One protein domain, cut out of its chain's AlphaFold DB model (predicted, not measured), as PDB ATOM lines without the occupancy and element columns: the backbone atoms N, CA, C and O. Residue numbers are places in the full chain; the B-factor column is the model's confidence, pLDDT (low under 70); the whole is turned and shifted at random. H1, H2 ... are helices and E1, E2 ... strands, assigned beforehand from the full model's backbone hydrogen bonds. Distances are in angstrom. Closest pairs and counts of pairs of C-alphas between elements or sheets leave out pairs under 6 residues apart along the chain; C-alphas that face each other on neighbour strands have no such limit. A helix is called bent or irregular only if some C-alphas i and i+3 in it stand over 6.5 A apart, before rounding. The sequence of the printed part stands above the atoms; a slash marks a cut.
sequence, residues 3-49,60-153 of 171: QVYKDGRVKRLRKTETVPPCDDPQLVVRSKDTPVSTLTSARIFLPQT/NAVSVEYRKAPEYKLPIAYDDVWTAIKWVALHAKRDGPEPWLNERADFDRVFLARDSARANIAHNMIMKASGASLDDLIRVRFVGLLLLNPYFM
ATOM      1  N   GLN A   3      39.413  29.205  -7.855       87.19
ATOM      2  CA  GLN A   3      40.718  29.153  -8.503       87.19
ATOM      3  C   GLN A   3      40.942  27.736  -9.032       87.19
ATOM      4  O   GLN A   3      40.705  26.769  -8.305       87.19
ATOM      5  N   VAL A   4      41.398  27.627 -10.280       88.19
ATOM      6  CA  VAL A   4      41.839  26.365 -10.889       88.19
ATOM      7  C   VAL A   4      43.360  26.398 -10.986       88.19
ATOM      8  O   VAL A   4      43.922  27.342 -11.539       88.19
ATOM      9  N   TYR A   5      44.025  25.404 -10.410       88.88
ATOM     10  CA  TYR A   5      45.480  25.261 -10.454       88.88
ATOM     11  C   TYR A   5      45.912  24.474 -11.702       88.88
ATOM     12  O   TYR A   5      45.115  23.751 -12.299       88.88
ATOM     13  N   LYS A   6      47.188  24.592 -12.100       88.62
ATOM     14  CA  LYS A   6      47.744  23.887 -13.276       88.62
ATOM     15  C   LYS A   6      47.643  22.360 -13.172       88.62
ATOM     16  O   LYS A   6      47.545  21.691 -14.190       88.62
ATOM     17  N   ASP A   7      47.644  21.828 -11.952       89.56
ATOM     18  CA  ASP A   7      47.471  20.403 -11.649       89.56
ATOM     19  C   ASP A   7      45.995  19.946 -11.682       89.56
ATOM     20  O   ASP A   7      45.692  18.809 -11.335       89.56
ATOM     21  N   GLY A   8      45.062  20.824 -12.071       84.31
ATOM     22  CA  GLY A   8      43.629  20.531 -12.155       84.31
ATOM     23  C   GLY A   8      42.876  20.657 -10.830       84.31
ATOM     24  O   GLY A   8      41.649  20.549 -10.812       84.31
ATOM     25  N   ARG A   9      43.565  20.936  -9.717       88.12
ATOM     26  CA  ARG A   9      42.921  21.156  -8.420       88.12
ATOM     27  C   ARG A   9      42.062  22.415  -8.454       88.12
ATOM     28  O   ARG A   9      42.427  23.434  -9.040       88.12
ATOM     29  N   VAL A  10      40.930  22.361  -7.760       88.00
ATOM     30  CA  VAL A  10      39.967  23.463  -7.681       88.00
ATOM     31  C   VAL A  10      39.842  23.916  -6.235       88.00
ATOM     32  O   VAL A  10      39.601  23.111  -5.339       88.00
ATOM     33  N   LYS A  11      39.980  25.222  -5.993       88.25
ATOM     34  CA  LYS A  11      39.718  25.839  -4.688       88.25
ATOM     35  C   LYS A  11      38.569  26.829  -4.804       88.25
ATOM     36  O   LYS A  11      38.680  27.852  -5.477       88.25
ATOM     37  N   ARG A  12      37.465  26.557  -4.106       84.81
ATOM     38  CA  ARG A  12      36.326  27.482  -4.004       84.81
ATOM     39  C   ARG A  12      36.645  28.553  -2.965       84.81
ATOM     40  O   ARG A  12      36.692  28.273  -1.773       84.81
ATOM     41  N   LEU A  13      36.908  29.771  -3.439       84.38
ATOM     42  CA  LEU A  13      37.377  30.892  -2.615       84.38
ATOM     43  C   LEU A  13      36.248  31.525  -1.802       84.38
ATOM     44  O   LEU A  13      36.462  31.963  -0.678       84.38
ATOM     45  N   ARG A  14      35.038  31.542  -2.363       77.88
ATOM     46  CA  ARG A  14      33.828  31.993  -1.676       77.88
ATOM     47  C   ARG A  14      32.935  30.784  -1.453       77.88
ATOM     48  O   ARG A  14      32.406  30.238  -2.425       77.88
ATOM     49  N   LYS A  15      32.805  30.355  -0.198       74.44
ATOM     50  CA  LYS A  15      31.774  29.393   0.193       74.44
ATOM     51  C   LYS A  15      30.435  30.124   0.239       74.44
ATOM     52  O   LYS A  15      30.375  31.275   0.664       74.44
ATOM     53  N   THR A  16      29.391  29.471  -0.251       77.19
ATOM     54  CA  THR A  16      28.024  29.946  -0.048       77.19
ATOM     55  C   THR A  16      27.623  29.543   1.359       77.19
ATOM     56  O   THR A  16      27.800  28.383   1.727       77.19
ATOM     57  N   GLU A  17      27.134  30.493   2.146       83.00
ATOM     58  CA  GLU A  17      26.506  30.171   3.418       83.00
ATOM     59  C   GLU A  17      25.243  29.354   3.143       83.00
ATOM     60  O   GLU A  17      24.431  29.706   2.285       83.00
ATOM     61  N   THR A  18      25.118  28.217   3.816       86.88
ATOM     62  CA  THR A  18      23.988  27.310   3.640       86.88
ATOM     63  C   THR A  18      23.125  27.357   4.882       86.88
ATOM     64  O   THR A  18      23.600  27.049   5.974       86.88
ATOM     65  N   VAL A  19      21.850  27.685   4.708       92.12
ATOM     66  CA  VAL A  19      20.843  27.544   5.763       92.12
ATOM     67  C   VAL A  19      20.341  26.092   5.746       92.12
ATOM     68  O   VAL A  19      20.066  25.579   4.655       92.12
ATOM     69  N   PRO A  20      20.241  25.391   6.888       95.25
ATOM     70  CA  PRO A  20      19.642  24.056   6.927       95.25
ATOM     71  C   PRO A  20      18.160  24.095   6.504       95.25
ATOM     72  O   PRO A  20      17.531  25.154   6.584       95.25
ATOM     73  N   PRO A  21      17.584  22.976   6.029       95.75
ATOM     74  CA  PRO A  21      16.139  22.896   5.846       95.75
ATOM     75  C   PRO A  21      15.422  23.058   7.196       95.75
ATOM     76  O   PRO A  21      15.975  22.726   8.245       95.75
ATOM     77  N   CYS A  22      14.190  23.558   7.171       95.38
ATOM     78  CA  CYS A  22      13.383  23.764   8.370       95.38
ATOM     79  C   CYS A  22      11.939  23.346   8.108       95.38
ATOM     80  O   CYS A  22      11.266  23.933   7.256       95.38
ATOM     81  N   ASP A  23      11.484  22.338   8.848       93.69
ATOM     82  CA  ASP A  23      10.164  21.743   8.687       93.69
ATOM     83  C   ASP A  23       9.227  22.040   9.866       93.69
ATOM     84  O   ASP A  23       8.636  21.141  10.456       93.69
ATOM     85  N   ASP A  24       9.124  23.314  10.238       91.38
ATOM     86  CA  ASP A  24       8.246  23.762  11.318       91.38
ATOM     87  C   ASP A  24       6.857  24.157  10.767       91.38
ATOM     88  O   ASP A  24       6.762  25.096   9.968       91.38
ATOM     89  N   PRO A  25       5.762  23.482  11.180       86.31
ATOM     90  CA  PRO A  25       4.396  23.824  10.782       86.31
ATOM     91  C   PRO A  25       3.949  25.249  11.132       86.31
ATOM     92  O   PRO A  25       2.951  25.707  10.578       86.31
ATOM     93  N   GLN A  26       4.640  25.930  12.053       86.75
ATOM     94  CA  GLN A  26       4.344  27.307  12.454       86.75
ATOM     95  C   GLN A  26       4.959  28.355  11.514       86.75
ATOM     96  O   GLN A  26       4.583  29.526  11.575       86.75
ATOM     97  N   LEU A  27       5.895  27.963  10.643       84.94
ATOM     98  CA  LEU A  27       6.529  28.877   9.699       84.94
ATOM     99  C   LEU A  27       5.694  29.063   8.430       84.94
ATOM    100  O   LEU A  27       5.125  28.123   7.876       84.94
ATOM    101  N   VAL A  28       5.743  30.286   7.894       86.25
ATOM    102  CA  VAL A  28       5.076  30.661   6.634       86.25
ATOM    103  C   VAL A  28       5.594  29.886   5.419       86.25
ATOM    104  O   VAL A  28       4.878  29.731   4.430       86.25
ATOM    105  N   VAL A  29       6.836  29.398   5.479       89.75
ATOM    106  CA  VAL A  29       7.450  28.535   4.466       89.75
ATOM    107  C   VAL A  29       8.222  27.429   5.170       89.75
ATOM    108  O   VAL A  29       9.152  27.695   5.929       89.75
ATOM    109  N   ARG A  30       7.867  26.185   4.857       92.50
ATOM    110  CA  ARG A  30       8.593  24.977   5.254       92.50
ATOM    111  C   ARG A  30       9.574  24.595   4.156       92.50
ATOM    112  O   ARG A  30       9.324  24.850   2.977       92.50
ATOM    113  N   SER A  31      10.693  23.981   4.517       95.44
ATOM    114  CA  SER A  31      11.679  23.511   3.548       95.44
ATOM    115  C   SER A  31      12.291  22.175   3.934       95.44
ATOM    116  O   SER A  31      12.531  21.913   5.109       95.44
ATOM    117  N   LYS A  32      12.579  21.346   2.929       96.00
ATOM    118  CA  LYS A  32      13.296  20.079   3.101       96.00
ATOM    119  C   LYS A  32      14.172  19.755   1.906       96.00
ATOM    120  O   LYS A  32      13.867  20.171   0.790       96.00
ATOM    121  N   ASP A  33      15.226  18.990   2.154       97.31
ATOM    122  CA  ASP A  33      16.103  18.456   1.117       97.31
ATOM    123  C   ASP A  33      15.670  17.023   0.781       97.31
ATOM    124  O   ASP A  33      15.594  16.170   1.665       97.31
ATOM    125  N   THR A  34      15.389  16.762  -0.496       96.50
ATOM    126  CA  THR A  34      14.922  15.465  -1.000       96.50
ATOM    127  C   THR A  34      15.904  14.940  -2.055       96.50
ATOM    128  O   THR A  34      16.298  15.695  -2.956       96.50
ATOM    129  N   PRO A  35      16.328  13.663  -1.991       97.38
ATOM    130  CA  PRO A  35      17.114  13.057  -3.058       97.38
ATOM    131  C   PRO A  35      16.272  12.931  -4.333       97.38
ATOM    132  O   PRO A  35      15.156  12.418  -4.313       97.38
ATOM    133  N   VAL A  36      16.826  13.389  -5.453       96.94
ATOM    134  CA  VAL A  36      16.192  13.311  -6.780       96.94
ATOM    135  C   VAL A  36      16.756  12.125  -7.561       96.94
ATOM    136  O   VAL A  36      16.033  11.415  -8.255       96.94
ATOM    137  N   SER A  37      18.064  11.902  -7.440       95.44
ATOM    138  CA  SER A  37      18.776  10.741  -7.967       95.44
ATOM    139  C   SER A  37      19.951  10.396  -7.048       95.44
ATOM    140  O   SER A  37      20.139  11.011  -6.000       95.44
ATOM    141  N   THR A  38      20.789   9.443  -7.451       95.12
ATOM    142  CA  THR A  38      22.046   9.138  -6.751       95.12
ATOM    143  C   THR A  38      23.079  10.268  -6.820       95.12
ATOM    144  O   THR A  38      24.038  10.257  -6.055       95.12
ATOM    145  N   LEU A  39      22.910  11.232  -7.734       94.88
ATOM    146  CA  LEU A  39      23.889  12.289  -8.014       94.88
ATOM    147  C   LEU A  39      23.372  13.704  -7.731       94.88
ATOM    148  O   LEU A  39      24.169  14.640  -7.719       94.88
ATOM    149  N   THR A  40      22.063  13.882  -7.540       94.75
ATOM    150  CA  THR A  40      21.457  15.203  -7.341       94.75
ATOM    151  C   THR A  40      20.327  15.150  -6.320       94.75
ATOM    152  O   THR A  40      19.624  14.146  -6.172       94.75
ATOM    153  N   SER A  41      20.153  16.257  -5.615       97.31
ATOM    154  CA  SER A  41      19.067  16.494  -4.675       97.31
ATOM    155  C   SER A  41      18.373  17.806  -5.019       97.31
ATOM    156  O   SER A  41      18.848  18.601  -5.837       97.31
ATOM    157  N   ALA A  42      17.228  18.043  -4.397       97.81
ATOM    158  CA  ALA A  42      16.558  19.323  -4.477       97.81
ATOM    159  C   ALA A  42      16.044  19.746  -3.107       97.81
ATOM    160  O   ALA A  42      15.569  18.920  -2.330       97.81
ATOM    161  N   ARG A  43      16.086  21.052  -2.850       97.62
ATOM    162  CA  ARG A  43      15.340  21.656  -1.756       97.62
ATOM    163  C   ARG A  43      13.946  22.018  -2.227       97.62
ATOM    164  O   ARG A  43      13.794  22.761  -3.198       97.62
ATOM    165  N   ILE A  44      12.944  21.536  -1.515       96.19
ATOM    166  CA  ILE A  44      11.545  21.876  -1.747       96.19
ATOM    167  C   ILE A  44      11.149  22.917  -0.718       96.19
ATOM    168  O   ILE A  44      11.418  22.742   0.466       96.19
ATOM    169  N   PHE A  45      10.506  23.983  -1.176       94.31
ATOM    170  CA  PHE A  45       9.893  25.000  -0.338       94.31
ATOM    171  C   PHE A  45       8.383  24.893  -0.474       94.31
ATOM    172  O   PHE A  45       7.849  24.914  -1.589       94.31
ATOM    173  N   LEU A  46       7.715  24.771   0.664       91.06
ATOM    174  CA  LEU A  46       6.277  24.635   0.756       91.06
ATOM    175  C   LEU A  46       5.704  25.816   1.554       91.06
ATOM    176  O   LEU A  46       5.927  25.883   2.764       91.06
ATOM    177  N   PRO A  47       4.980  26.749   0.912       87.69
ATOM    178  CA  PRO A  47       4.297  27.815   1.634       87.69
ATOM    179  C   PRO A  47       3.106  27.268   2.436       87.69
ATOM    180  O   PRO A  47       2.437  26.311   2.027       87.69
ATOM    181  N   GLN A  48       2.818  27.896   3.575       79.88
ATOM    182  CA  GLN A  48       1.608  27.636   4.352       79.88
ATOM    183  C   GLN A  48       0.359  28.117   3.588       79.88
ATOM    184  O   GLN A  48       0.401  29.096   2.842       79.88
ATOM    185  N   THR A  49      -0.757  27.401   3.742       68.69
ATOM    186  CA  THR A  49      -1.992  27.625   2.978       68.69
ATOM    187  C   THR A  49      -2.704  28.921   3.395       68.69
ATOM    188  O   THR A  49      -3.067  29.064   4.556       68.69
ATOM    189  N   ASN A  60       4.664  26.229  -4.558       90.88
ATOM    190  CA  ASN A  60       5.785  25.340  -4.267       90.88
ATOM    191  C   ASN A  60       7.013  25.773  -5.082       90.88
ATOM    192  O   ASN A  60       6.894  26.085  -6.268       90.88
ATOM    193  N   ALA A  61       8.199  25.734  -4.476       94.56
ATOM    194  CA  ALA A  61       9.449  25.934  -5.203       94.56
ATOM    195  C   ALA A  61      10.359  24.713  -5.065       94.56
ATOM    196  O   ALA A  61      10.491  24.147  -3.984       94.56
ATOM    197  N   VAL A  62      11.016  24.335  -6.163       96.62
ATOM    198  CA  VAL A  62      12.013  23.257  -6.202       96.62
ATOM    199  C   VAL A  62      13.356  23.847  -6.642       96.62
ATOM    200  O   VAL A  62      13.539  24.305  -7.778       96.62
ATOM    201  N   SER A  63      14.310  23.878  -5.716       97.25
ATOM    202  CA  SER A  63      15.677  24.341  -5.944       97.25
ATOM    203  C   SER A  63      16.604  23.147  -6.119       97.25
ATOM    204  O   SER A  63      16.916  22.453  -5.160       97.25
ATOM    205  N   VAL A  64      17.038  22.913  -7.355       97.56
ATOM    206  CA  VAL A  64      17.882  21.771  -7.725       97.56
ATOM    207  C   VAL A  64      19.340  22.048  -7.366       97.56
ATOM    208  O   VAL A  64      19.900  23.053  -7.815       97.56
ATOM    209  N   GLU A  65      19.964  21.140  -6.619       96.50
ATOM    210  CA  GLU A  65      21.401  21.159  -6.348       96.50
ATOM    211  C   GLU A  65      22.125  20.330  -7.419       96.50
ATOM    212  O   GLU A  65      22.301  19.114  -7.314       96.50
ATOM    213  N   TYR A  66      22.506  21.007  -8.499       95.56
ATOM    214  CA  TYR A  66      23.223  20.417  -9.628       95.56
ATOM    215  C   TYR A  66      24.740  20.525  -9.446       95.56
ATOM    216  O   TYR A  66      25.255  21.429  -8.773       95.56
ATOM    217  N   ARG A  67      25.483  19.634 -10.101       95.44
ATOM    218  CA  ARG A  67      26.946  19.630 -10.068       95.44
ATOM    219  C   ARG A  67      27.530  20.842 -10.792       95.44
ATOM    220  O   ARG A  67      27.126  21.202 -11.896       95.44
ATOM    221  N   LYS A  68      28.502  21.494 -10.150       91.94
ATOM    222  CA  LYS A  68      29.041  22.794 -10.576       91.94
ATOM    223  C   LYS A  68      30.395  22.633 -11.263       91.94
ATOM    224  O   LYS A  68      31.248  21.866 -10.823       91.94
ATOM    225  N   ALA A  69      30.615  23.456 -12.281       90.69
ATOM    226  CA  ALA A  69      31.942  23.709 -12.813       90.69
ATOM    227  C   ALA A  69      32.839  24.363 -11.738       90.69
ATOM    228  O   ALA A  69      32.324  25.044 -10.830       90.69
ATOM    229  N   PRO A  70      34.169  24.218 -11.851       90.00
ATOM    230  CA  PRO A  70      34.916  23.519 -12.910       90.00
ATOM    231  C   PRO A  70      35.113  22.002 -12.714       90.00
ATOM    232  O   PRO A  70      35.546  21.345 -13.657       90.00
ATOM    233  N   GLU A  71      34.784  21.440 -11.548       90.00
ATOM    234  CA  GLU A  71      34.912  20.005 -11.237       90.00
ATOM    235  C   GLU A  71      34.044  19.153 -12.176       90.00
ATOM    236  O   GLU A  71      34.472  18.105 -12.655       90.00
ATOM    237  N   TYR A  72      32.849  19.654 -12.494       92.56
ATOM    238  CA  TYR A  72      31.920  19.044 -13.439       92.56
ATOM    239  C   TYR A  72      31.621  20.032 -14.564       92.56
ATOM    240  O   TYR A  72      30.842  20.976 -14.404       92.56
ATOM    241  N   LYS A  73      32.297  19.854 -15.702       91.12
ATOM    242  CA  LYS A  73      32.113  20.699 -16.889       91.12
ATOM    243  C   LYS A  73      30.733  20.468 -17.516       91.12
ATOM    244  O   LYS A  73      30.088  19.445 -17.290       91.12
ATOM    245  N   LEU A  74      30.286  21.425 -18.328       91.81
ATOM    246  CA  LEU A  74      29.092  21.244 -19.155       91.81
ATOM    247  C   LEU A  74      29.275  20.018 -20.078       91.81
ATOM    248  O   LEU A  74      30.399  19.789 -20.531       91.81
ATOM    249  N   PRO A  75      28.214  19.228 -20.342       95.62
ATOM    250  CA  PRO A  75      26.799  19.521 -20.090       95.62
ATOM    251  C   PRO A  75      26.229  19.016 -18.751       95.62
ATOM    252  O   PRO A  75      25.024  19.122 -18.551       95.62
ATOM    253  N   ILE A  76      27.052  18.538 -17.810       96.50
ATOM    254  CA  ILE A  76      26.586  17.835 -16.595       96.50
ATOM    255  C   ILE A  76      25.500  18.600 -15.816       96.50
ATOM    256  O   ILE A  76      24.516  18.009 -15.376       96.50
ATOM    257  N   ALA A  77      25.643  19.919 -15.673       96.06
ATOM    258  CA  ALA A  77      24.649  20.741 -14.986       96.06
ATOM    259  C   ALA A  77      23.267  20.713 -15.673       96.06
ATOM    260  O   ALA A  77      22.245  20.728 -14.989       96.06
ATOM    261  N   TYR A  78      23.224  20.651 -17.009       96.38
ATOM    262  CA  TYR A  78      21.974  20.513 -17.761       96.38
ATOM    263  C   TYR A  78      21.347  19.135 -17.541       96.38
ATOM    264  O   TYR A  78      20.134  19.045 -17.382       96.38
ATOM    265  N   ASP A  79      22.156  18.076 -17.486       96.31
ATOM    266  CA  ASP A  79      21.667  16.708 -17.283       96.31
ATOM    267  C   ASP A  79      21.093  16.499 -15.875       96.31
ATOM    268  O   ASP A  79      20.034  15.880 -15.722       96.31
ATOM    269  N   ASP A  80      21.737  17.062 -14.849       97.56
ATOM    270  CA  ASP A  80      21.240  17.033 -13.468       97.56
ATOM    271  C   ASP A  80      19.886  17.750 -13.358       97.56
ATOM    272  O   ASP A  80      18.929  17.219 -12.789       97.56
ATOM    273  N   VAL A  81      19.767  18.938 -13.963       96.88
ATOM    274  CA  VAL A  81      18.515  19.709 -13.932       96.88
ATOM    275  C   VAL A  81      17.429  19.043 -14.774       96.88
ATOM    276  O   VAL A  81      16.274  19.010 -14.353       96.88
ATOM    277  N   TRP A  82      17.775  18.445 -15.915       95.25
ATOM    278  CA  TRP A  82      16.825  17.668 -16.710       95.25
ATOM    279  C   TRP A  82      16.309  16.445 -15.946       95.25
ATOM    280  O   TRP A  82      15.118  16.140 -15.976       95.25
ATOM    281  N   THR A  83      17.191  15.767 -15.209       95.56
ATOM    282  CA  THR A  83      16.816  14.661 -14.319       95.56
ATOM    283  C   THR A  83      15.831  15.127 -13.252       95.56
ATOM    284  O   THR A  83      14.812  14.473 -13.042       95.56
ATOM    285  N   ALA A  84      16.076  16.288 -12.642       95.88
ATOM    286  CA  ALA A  84      15.158  16.872 -11.672       95.88
ATOM    287  C   ALA A  84      13.803  17.264 -12.278       95.88
ATOM    288  O   ALA A  84      12.777  17.039 -11.644       95.88
ATOM    289  N   ILE A  85      13.766  17.788 -13.507       94.69
ATOM    290  CA  ILE A  85      12.506  18.099 -14.204       94.69
ATOM    291  C   ILE A  85      11.677  16.831 -14.423       94.69
ATOM    292  O   ILE A  85      10.492  16.816 -14.093       94.69
ATOM    293  N   LYS A  86      12.300  15.750 -14.911       93.19
ATOM    294  CA  LYS A  86      11.622  14.454 -15.065       93.19
ATOM    295  C   LYS A  86      11.117  13.920 -13.727       93.19
ATOM    296  O   LYS A  86       9.986  13.463 -13.644       93.19
ATOM    297  N   TRP A  87      11.926  14.025 -12.674       94.88
ATOM    298  CA  TRP A  87      11.528  13.620 -11.327       94.88
ATOM    299  C   TRP A  87      10.326  14.424 -10.810       94.88
ATOM    300  O   TRP A  87       9.386  13.834 -10.289       94.88
ATOM    301  N   VAL A  88      10.292  15.747 -11.015       94.50
ATOM    302  CA  VAL A  88       9.121  16.578 -10.678       94.50
ATOM    303  C   VAL A  88       7.892  16.109 -11.458       94.50
ATOM    304  O   VAL A  88       6.827  15.960 -10.867       94.50
ATOM    305  N   ALA A  89       8.035  15.802 -12.748       92.88
ATOM    306  CA  ALA A  89       6.928  15.370 -13.597       92.88
ATOM    307  C   ALA A  89       6.279  14.042 -13.179       92.88
ATOM    308  O   ALA A  89       5.093  13.848 -13.448       92.88
ATOM    309  N   LEU A  90       6.995  13.173 -12.452       92.88
ATOM    310  CA  LEU A  90       6.413  11.959 -11.859       92.88
ATOM    311  C   LEU A  90       5.251  12.265 -10.903       92.88
ATOM    312  O   LEU A  90       4.400  11.417 -10.688       92.88
ATOM    313  N   HIS A  91       5.181  13.477 -10.354       94.06
ATOM    314  CA  HIS A  91       4.144  13.891  -9.407       94.06
ATOM    315  C   HIS A  91       2.890  14.442 -10.099       94.06
ATOM    316  O   HIS A  91       1.899  14.733  -9.431       94.06
ATOM    317  N   ALA A  92       2.893  14.571 -11.430       91.56
ATOM    318  CA  ALA A  92       1.791  15.177 -12.173       91.56
ATOM    319  C   ALA A  92       0.461  14.410 -12.040       91.56
ATOM    320  O   ALA A  92      -0.608  14.998 -12.188       91.56
ATOM    321  N   LYS A  93       0.511  13.109 -11.723       89.94
ATOM    322  CA  LYS A  93      -0.668  12.281 -11.418       89.94
ATOM    323  C   LYS A  93      -0.938  12.122  -9.918       89.94
ATOM    324  O   LYS A  93      -1.827  11.359  -9.555       89.94
ATOM    325  N   ARG A  94      -0.230  12.868  -9.062       91.25
ATOM    326  CA  ARG A  94      -0.346  12.817  -7.593       91.25
ATOM    327  C   ARG A  94       0.142  11.499  -6.967       91.25
ATOM    328  O   ARG A  94      -0.200  11.213  -5.825       91.25
ATOM    329  N   ASP A  95       0.948  10.723  -7.687       91.94
ATOM    330  CA  ASP A  95       1.481   9.408  -7.295       91.94
ATOM    331  C   ASP A  95       3.023   9.354  -7.307       91.94
ATOM    332  O   ASP A  95       3.618   8.277  -7.275       91.94
ATOM    333  N   GLY A  96       3.684  10.514  -7.340       93.56
ATOM    334  CA  GLY A  96       5.141  10.589  -7.353       93.56
ATOM    335  C   GLY A  96       5.774  10.290  -5.983       93.56
ATOM    336  O   GLY A  96       5.079  10.237  -4.965       93.56
ATOM    337  N   PRO A  97       7.103  10.119  -5.920       95.00
ATOM    338  CA  PRO A  97       7.814   9.741  -4.693       95.00
ATOM    339  C   PRO A  97       7.819  10.801  -3.576       95.00
ATOM    340  O   PRO A  97       8.184  10.482  -2.447       95.00
ATOM    341  N   GLU A  98       7.454  12.053  -3.859       95.69
ATOM    342  CA  GLU A  98       7.507  13.175  -2.922       95.69
ATOM    343  C   GLU A  98       6.104  13.694  -2.540       95.69
ATOM    344  O   GLU A  98       5.460  14.399  -3.330       95.69
ATOM    345  N   PRO A  99       5.641  13.422  -1.301       94.06
ATOM    346  CA  PRO A  99       4.328  13.845  -0.817       94.06
ATOM    347  C   PRO A  99       4.044  15.347  -0.947       94.06
ATOM    348  O   PRO A  99       2.944  15.725  -1.344       94.06
ATOM    349  N   TRP A 100       5.025  16.224  -0.695       92.69
ATOM    350  CA  TRP A 100       4.798  17.679  -0.733       92.69
ATOM    351  C   TRP A 100       4.418  18.192  -2.125       92.69
ATOM    352  O   TRP A 100       3.712  19.196  -2.246       92.69
ATOM    353  N   LEU A 101       4.890  17.516  -3.174       93.94
ATOM    354  CA  LEU A 101       4.534  17.836  -4.554       93.94
ATOM    355  C   LEU A 101       3.185  17.217  -4.930       93.94
ATOM    356  O   LEU A 101       2.379  17.881  -5.582       93.94
ATOM    357  N   ASN A 102       2.901  16.002  -4.456       92.94
ATOM    358  CA  ASN A 102       1.607  15.358  -4.674       92.94
ATOM    359  C   ASN A 102       0.462  16.153  -4.038       92.94
ATOM    360  O   ASN A 102      -0.574  16.313  -4.664       92.94
ATOM    361  N   GLU A 103       0.625  16.712  -2.844       87.31
ATOM    362  CA  GLU A 103      -0.492  17.357  -2.143       87.31
ATOM    363  C   GLU A 103      -0.913  18.706  -2.745       87.31
ATOM    364  O   GLU A 103      -2.098  19.037  -2.733       87.31
ATOM    365  N   ARG A 104       0.043  19.519  -3.221       81.75
ATOM    366  CA  ARG A 104      -0.197  20.967  -3.420       81.75
ATOM    367  C   ARG A 104       0.310  21.563  -4.729       81.75
ATOM    368  O   ARG A 104      -0.160  22.633  -5.104       81.75
ATOM    369  N   ALA A 105       1.233  20.913  -5.439       90.25
ATOM    370  CA  ALA A 105       1.808  21.514  -6.645       90.25
ATOM    371  C   ALA A 105       0.790  21.545  -7.798       90.25
ATOM    372  O   ALA A 105       0.082  20.567  -8.012       90.25
ATOM    373  N   ASP A 106       0.717  22.641  -8.551       91.06
ATOM    374  CA  ASP A 106      -0.101  22.753  -9.765       91.06
ATOM    375  C   ASP A 106       0.771  22.488 -11.005       91.06
ATOM    376  O   ASP A 106       1.582  23.326 -11.406       91.06
ATOM    377  N   PHE A 107       0.624  21.303 -11.602       92.25
ATOM    378  CA  PHE A 107       1.417  20.884 -12.763       92.25
ATOM    379  C   PHE A 107       0.905  21.454 -14.092       92.25
ATOM    380  O   PHE A 107       1.628  21.386 -15.087       92.25
ATOM    381  N   ASP A 108      -0.268  22.096 -14.103       91.56
ATOM    382  CA  ASP A 108      -0.743  22.879 -15.246       91.56
ATOM    383  C   ASP A 108      -0.127  24.292 -15.272       91.56
ATOM    384  O   ASP A 108      -0.282  25.027 -16.254       91.56
ATOM    385  N   ARG A 109       0.584  24.685 -14.202       92.12
ATOM    386  CA  ARG A 109       1.219  26.001 -14.036       92.12
ATOM    387  C   ARG A 109       2.652  25.893 -13.523       92.12
ATOM    388  O   ARG A 109       2.988  26.383 -12.445       92.12
ATOM    389  N   VAL A 110       3.529  25.307 -14.332       93.06
ATOM    390  CA  VAL A 110       4.956  25.205 -14.003       93.06
ATOM    391  C   VAL A 110       5.753  26.360 -14.604       93.06
ATOM    392  O   VAL A 110       5.642  26.681 -15.786       93.06
ATOM    393  N   PHE A 111       6.606  26.968 -13.781       94.31
ATOM    394  CA  PHE A 111       7.537  28.017 -14.187       94.31
ATOM    395  C   PHE A 111       8.975  27.550 -13.971       94.31
ATOM    396  O   PHE A 111       9.289  26.932 -12.952       94.31
ATOM    397  N   LEU A 112       9.873  27.905 -14.890       95.69
ATOM    398  CA  LEU A 112      11.312  27.850 -14.630       95.69
ATOM    399  C   LEU A 112      11.814  29.260 -14.313       95.69
ATOM    400  O   LEU A 112      11.553  30.194 -15.062       95.69
ATOM    401  N   ALA A 113      12.532  29.425 -13.205       94.69
ATOM    402  CA  ALA A 113      13.005  30.733 -12.752       94.69
ATOM    403  C   ALA A 113      14.428  30.642 -12.203       94.69
ATOM    404  O   ALA A 113      14.662  29.889 -11.254       94.69
ATOM    405  N   ARG A 114      15.382  31.378 -12.788       96.75
ATOM    406  CA  ARG A 114      16.798  31.347 -12.382       96.75
ATOM    407  C   ARG A 114      17.539  32.643 -12.730       96.75
ATOM    408  O   ARG A 114      17.044  33.478 -13.481       96.75
ATOM    409  N   ASP A 115      18.750  32.765 -12.189       95.19
ATOM    410  CA  ASP A 115      19.649  33.907 -12.326       95.19
ATOM    411  C   ASP A 115      21.013  33.536 -12.950       95.19
ATOM    412  O   ASP A 115      21.497  32.412 -12.784       95.19
ATOM    413  N   SER A 116      21.673  34.472 -13.640       94.50
ATOM    414  CA  SER A 116      23.068  34.327 -14.102       94.50
ATOM    415  C   SER A 116      23.305  33.060 -14.951       94.50
ATOM    416  O   SER A 116      22.552  32.764 -15.880       94.50
ATOM    417  N   ALA A 117      24.336  32.268 -14.644       92.06
ATOM    418  CA  ALA A 117      24.613  30.993 -15.308       92.06
ATOM    419  C   ALA A 117      23.455  29.984 -15.189       92.06
ATOM    420  O   ALA A 117      23.268  29.148 -16.069       92.06
ATOM    421  N   ARG A 118      22.632  30.055 -14.132       94.44
ATOM    422  CA  ARG A 118      21.467  29.166 -13.974       94.44
ATOM    423  C   ARG A 118      20.299  29.563 -14.866       94.44
ATOM    424  O   ARG A 118      19.503  28.701 -15.224       94.44
ATOM    425  N   ALA A 119      20.182  30.837 -15.227       95.88
ATOM    426  CA  ALA A 119      19.190  31.297 -16.193       95.88
ATOM    427  C   ALA A 119      19.462  30.723 -17.595       95.88
ATOM    428  O   ALA A 119      18.524  30.344 -18.291       95.88
ATOM    429  N   ASN A 120      20.734  30.530 -17.958       96.12
ATOM    430  CA  ASN A 120      21.111  29.785 -19.162       96.12
ATOM    431  C   ASN A 120      20.628  28.322 -19.113       96.12
ATOM    432  O   ASN A 120      20.036  27.825 -20.073       96.12
ATOM    433  N   ILE A 121      20.816  27.651 -17.969       96.75
ATOM    434  CA  ILE A 121      20.296  26.295 -17.741       96.75
ATOM    435  C   ILE A 121      18.774  26.276 -17.906       96.75
ATOM    436  O   ILE A 121      18.264  25.478 -18.685       96.75
ATOM    437  N   ALA A 122      18.049  27.174 -17.233       96.38
ATOM    438  CA  ALA A 122      16.590  27.244 -17.318       96.38
ATOM    439  C   ALA A 122      16.090  27.444 -18.761       96.38
ATOM    440  O   ALA A 122      15.158  26.759 -19.182       96.38
ATOM    441  N   HIS A 123      16.747  28.318 -19.528       95.75
ATOM    442  CA  HIS A 123      16.455  28.525 -20.945       95.75
ATOM    443  C   HIS A 123      16.631  27.237 -21.767       95.75
ATOM    444  O   HIS A 123      15.711  26.814 -22.464       95.75
ATOM    445  N   ASN A 124      17.777  26.562 -21.646       95.00
ATOM    446  CA  ASN A 124      18.022  25.318 -22.379       95.00
ATOM    447  C   ASN A 124      17.036  24.205 -21.989       95.00
ATOM    448  O   ASN A 124      16.618  23.422 -22.839       95.00
ATOM    449  N   MET A 125      16.626  24.140 -20.719       94.62
ATOM    450  CA  MET A 125      15.663  23.144 -20.248       94.62
ATOM    451  C   MET A 125      14.256  23.367 -20.792       94.62
ATOM    452  O   MET A 125      13.615  22.397 -21.187       94.62
ATOM    453  N   ILE A 126      13.776  24.614 -20.861       91.88
ATOM    454  CA  ILE A 126      12.450  24.875 -21.435       91.88
ATOM    455  C   ILE A 126      12.434  24.634 -22.951       91.88
ATOM    456  O   ILE A 126      11.459  24.100 -23.477       91.88
ATOM    457  N   MET A 127      13.535  24.937 -23.651       91.25
ATOM    458  CA  MET A 127      13.680  24.611 -25.076       91.25
ATOM    459  C   MET A 127      13.685  23.095 -25.288       91.25
ATOM    460  O   MET A 127      12.951  22.587 -26.133       91.25
ATOM    461  N   LYS A 128      14.431  22.357 -24.456       90.06
ATOM    462  CA  LYS A 128      14.442  20.890 -24.467       90.06
ATOM    463  C   LYS A 128      13.058  20.298 -24.189       90.06
ATOM    464  O   LYS A 128      12.654  19.384 -24.897       90.06
ATOM    465  N   ALA A 129      12.320  20.832 -23.217       87.19
ATOM    466  CA  ALA A 129      10.956  20.396 -22.916       87.19
ATOM    467  C   ALA A 129       9.973  20.658 -24.066       87.19
ATOM    468  O   ALA A 129       9.051  19.876 -24.260       87.19
ATOM    469  N   SER A 130      10.189  21.720 -24.845       80.75
ATOM    470  CA  SER A 130       9.330  22.068 -25.984       80.75
ATOM    471  C   SER A 130       9.537  21.150 -27.196       80.75
ATOM    472  O   SER A 130       8.630  21.007 -28.010       80.75
ATOM    473  N   GLY A 131      10.728  20.554 -27.332       73.38
ATOM    474  CA  GLY A 131      11.081  19.649 -28.433       73.38
ATOM    475  C   GLY A 131      11.115  18.159 -28.071       73.38
ATOM    476  O   GLY A 131      11.292  17.328 -28.961       73.38
ATOM    477  N   ALA A 132      10.995  17.800 -26.790       63.91
ATOM    478  CA  ALA A 132      10.923  16.406 -26.357       63.91
ATOM    479  C   ALA A 132       9.599  15.768 -26.814       63.91
ATOM    480  O   ALA A 132       8.574  16.449 -26.865       63.91
ATOM    481  N   SER A 133       9.607  14.462 -27.132       55.72
ATOM    482  CA  SER A 133       8.340  13.748 -27.336       55.72
ATOM    483  C   SER A 133       7.521  13.890 -26.057       55.72
ATOM    484  O   SER A 133       8.052  13.816 -24.944       55.72
ATOM    485  N   LEU A 134       6.232  14.166 -26.234       52.56
ATOM    486  CA  LEU A 134       5.327  14.452 -25.135       52.56
ATOM    487  C   LEU A 134       5.380  13.328 -24.079       52.56
ATOM    488  O   LEU A 134       5.255  13.626 -22.898       52.56
ATOM    489  N   ASP A 135       5.621  12.072 -24.466       58.78
ATOM    490  CA  ASP A 135       5.412  10.874 -23.637       58.78
ATOM    491  C   ASP A 135       6.085  10.891 -22.251       58.78
ATOM    492  O   ASP A 135       5.476  10.428 -21.285       58.78
ATOM    493  N   ASP A 136       7.268  11.499 -22.108       59.22
ATOM    494  CA  ASP A 136       7.975  11.574 -20.818       59.22
ATOM    495  C   ASP A 136       7.426  12.666 -19.874       59.22
ATOM    496  O   ASP A 136       7.642  12.604 -18.662       59.22
ATOM    497  N   LEU A 137       6.730  13.680 -20.405       68.06
ATOM    498  CA  LEU A 137       6.290  14.879 -19.672       68.06
ATOM    499  C   LEU A 137       4.838  15.310 -19.982       68.06
ATOM    500  O   LEU A 137       4.480  16.423 -19.602       68.06
ATOM    501  N   ILE A 138       3.991  14.466 -20.610       64.62
ATOM    502  CA  ILE A 138       2.621  14.770 -21.131       64.62
ATOM    503  C   ILE A 138       1.753  15.603 -20.166       64.62
ATOM    504  O   ILE A 138       0.796  16.247 -20.587       64.62
ATOM    505  N   ARG A 139       2.044  15.571 -18.863       77.94
ATOM    506  CA  ARG A 139       1.204  16.119 -17.792       77.94
ATOM    507  C   ARG A 139       1.809  17.311 -17.054       77.94
ATOM    508  O   ARG A 139       1.261  17.716 -16.037       77.94
ATOM    509  N   VAL A 140       2.924  17.857 -17.535       88.81
ATOM    510  CA  VAL A 140       3.509  19.090 -17.003       88.81
ATOM    511  C   VAL A 140       3.417  20.184 -18.051       88.81
ATOM    512  O   VAL A 140       4.000  20.080 -19.129       88.81
ATOM    513  N   ARG A 141       2.723  21.272 -17.719       90.31
ATOM    514  CA  ARG A 141       2.620  22.448 -18.576       90.31
ATOM    515  C   ARG A 141       3.537  23.552 -18.069       90.31
ATOM    516  O   ARG A 141       3.288  24.177 -17.038       90.31
ATOM    517  N   PHE A 142       4.576  23.837 -18.849       91.00
ATOM    518  CA  PHE A 142       5.390  25.029 -18.651       91.00
ATOM    519  C   PHE A 142       4.630  26.257 -19.159       91.00
ATOM    520  O   PHE A 142       4.339  26.369 -20.347       91.00
ATOM    521  N   VAL A 143       4.293  27.172 -18.252       93.00
ATOM    522  CA  VAL A 143       3.532  28.397 -18.560       93.00
ATOM    523  C   VAL A 143       4.408  29.647 -18.612       93.00
ATOM    524  O   VAL A 143       3.964  30.678 -19.109       93.00
ATOM    525  N   GLY A 144       5.654  29.575 -18.129       91.44
ATOM    526  CA  GLY A 144       6.563  30.715 -18.173       91.44
ATOM    527  C   GLY A 144       8.013  30.411 -17.805       91.44
ATOM    528  O   GLY A 144       8.339  29.398 -17.180       91.44
ATOM    529  N   LEU A 145       8.882  31.346 -18.189       95.12
ATOM    530  CA  LEU A 145      10.312  31.369 -17.897       95.12
ATOM    531  C   LEU A 145      10.685  32.747 -17.335       95.12
ATOM    532  O   LEU A 145      10.480  33.756 -18.003       95.12
ATOM    533  N   LEU A 146      11.262  32.789 -16.134       95.31
ATOM    534  CA  LEU A 146      11.802  34.003 -15.520       95.31
ATOM    535  C   LEU A 146      13.335  33.954 -15.530       95.31
ATOM    536  O   LEU A 146      13.948  33.147 -14.825       95.31
ATOM    537  N   LEU A 147      13.955  34.829 -16.322       95.88
ATOM    538  CA  LEU A 147      15.409  34.937 -16.447       95.88
ATOM    539  C   LEU A 147      15.899  36.238 -15.812       95.88
ATOM    540  O   LEU A 147      15.575  37.322 -16.286       95.88
ATOM    541  N   LEU A 148      16.711  36.128 -14.763       93.69
ATOM    542  CA  LEU A 148      17.313  37.279 -14.089       93.69
ATOM    543  C   LEU A 148      18.796  37.377 -14.466       93.69
ATOM    544  O   LEU A 148      19.590  36.520 -14.086       93.69
ATOM    545  N   ASN A 149      19.182  38.409 -15.219       93.75
ATOM    546  CA  ASN A 149      20.554  38.598 -15.718       93.75
ATOM    547  C   ASN A 149      21.137  37.322 -16.362       93.75
ATOM    548  O   ASN A 149      22.145  36.802 -15.875       93.75
ATOM    549  N   PRO A 150      20.479  36.745 -17.387       93.38
ATOM    550  CA  PRO A 150      20.915  35.487 -17.971       93.38
ATOM    551  C   PRO A 150      22.308  35.584 -18.583       93.38
ATOM    552  O   PRO A 150      22.624  36.533 -19.292       93.38
ATOM    553  N   TYR A 151      23.125  34.561 -18.340       90.69
ATOM    554  CA  TYR A 151      24.454  34.479 -18.928       90.69
ATOM    555  C   TYR A 151      24.407  33.806 -20.303       90.69
ATOM    556  O   TYR A 151      24.216  32.592 -20.409       90.69
ATOM    557  N   PHE A 152      24.615  34.588 -21.353       89.81
ATOM    558  CA  PHE A 152      24.817  34.111 -22.717       89.81
ATOM    559  C   PHE A 152      26.068  34.767 -23.286       89.81
ATOM    560  O   PHE A 152      26.394  35.892 -22.927       89.81
ATOM    561  N   MET A 153      26.768  34.049 -24.154       83.06
ATOM    562  CA  MET A 153      27.944  34.541 -24.863       83.06
ATOM    563  C   MET A 153      27.876  34.068 -26.308       83.06
ATOM    564  O   MET A 153      27.296  33.019 -26.599       83.06
TER     565      MET A 153
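This is residues 3 to 49 and 60 to 153 of the 171 residues of the protein "Putative Alpha/beta-Hydrolases superfamily protein" of Hibiscus syriacus (UniProt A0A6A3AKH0). Two helix-covered units sit side by side: a sheet of strands E2, E3 and E4 has H1 over one face, and next to its edge strand E4 a pair of strands, E5 and E6, has H3 packed on it, with H3 also meeting H1. The first printed residues form an arm whose strand E1 lies far from this body, and on the way back residues 14 to 19 stick out free. The printed part has 141 residues, with three named helices and six named strands in the order E1, E2, E3, E4, H1, H2, E5, H3, E6; the class is mixed. The sheet E2, E3, E4 is antiparallel, and E5 and E6 are parallel. The whole is compact, with a radius of gyration of the C-alphas of 16.3 A and spans of 50 by 40 by 30 A.

E1, residues 10 to 12, begins with C-alpha 10 at (39.967, 23.463, -7.681). E2, residues 29 to 35, is 19.7 A long and E3, residues 41 to 47, is 19.6 A long. E4 is residues 61 to 65. H1, residues 76 to 93, is 28.3 A long from C-alpha 76 at (26.586, 17.835, -16.595); it is irregular, with C-alphas 90 and 93 7.1 A apart. H2 is residues 99 to 104. E5, residues 110 to 115, is 17.2 A long, H3, residues 116 to 131, is 23.8 A long, and E6, residues 142 to 148, is 17.7 A long and ends with C-alpha 148 at (17.313, 37.279, -14.089).

E1 pairs with no named strand and is apart from E2; residues 3 to 4 pair antiparallel with residues 10 to 11 of E1. E2 and E3 are a hairpin, with N 34 and O 42 2.8 A apart, within hydrogen-bond range. E3 and E4 are antiparallel, with N 43 and O 63 at 2.8 A. H1 is on this sheet at a height of 9.4 A, in two layers, helix over sheet, and slantwise to the strands, at 34 degrees to E4 on the local plane; C-alphas 64 and 81 are the closest of E4 and H1, at 6.6 A. H2 only grazes the sheet with residues 100 to 104, and it touches residues 88 to 93 of H1, closest at C-alphas 91 and 102, 5.6 A. E4 and E5 are near each other. E5, H3 and E6 are a strand-helix-strand unit, two parallel neighbour strands with a helix between, with a right-handed crossover; N 146 and O 112 are 2.8 A apart. C-alphas 119 and 147 are the closest of H3 and E6, at 5.3 A. H3 touches H1 at a steep tilt of 55 degrees, closest at C-alphas 121 and 78, 6.0 A. The O i to N i+4 pairs within range are 11 of 14 in H1, 1 of 2 in H2 and 11 of 12 in H3.

The C-alphas of Lys 6 and Thr 49, the two farthest apart, are 52.5 A apart. Residues 50 to 59 are not printed, and C-alphas 49 and 60 are 10.9 A apart across this cut. The link from E1 to E2 is long, with 16 residues. Mean pLDDT of the printed part is 90.2; residue 49 and residues 132 to 138 are under 70.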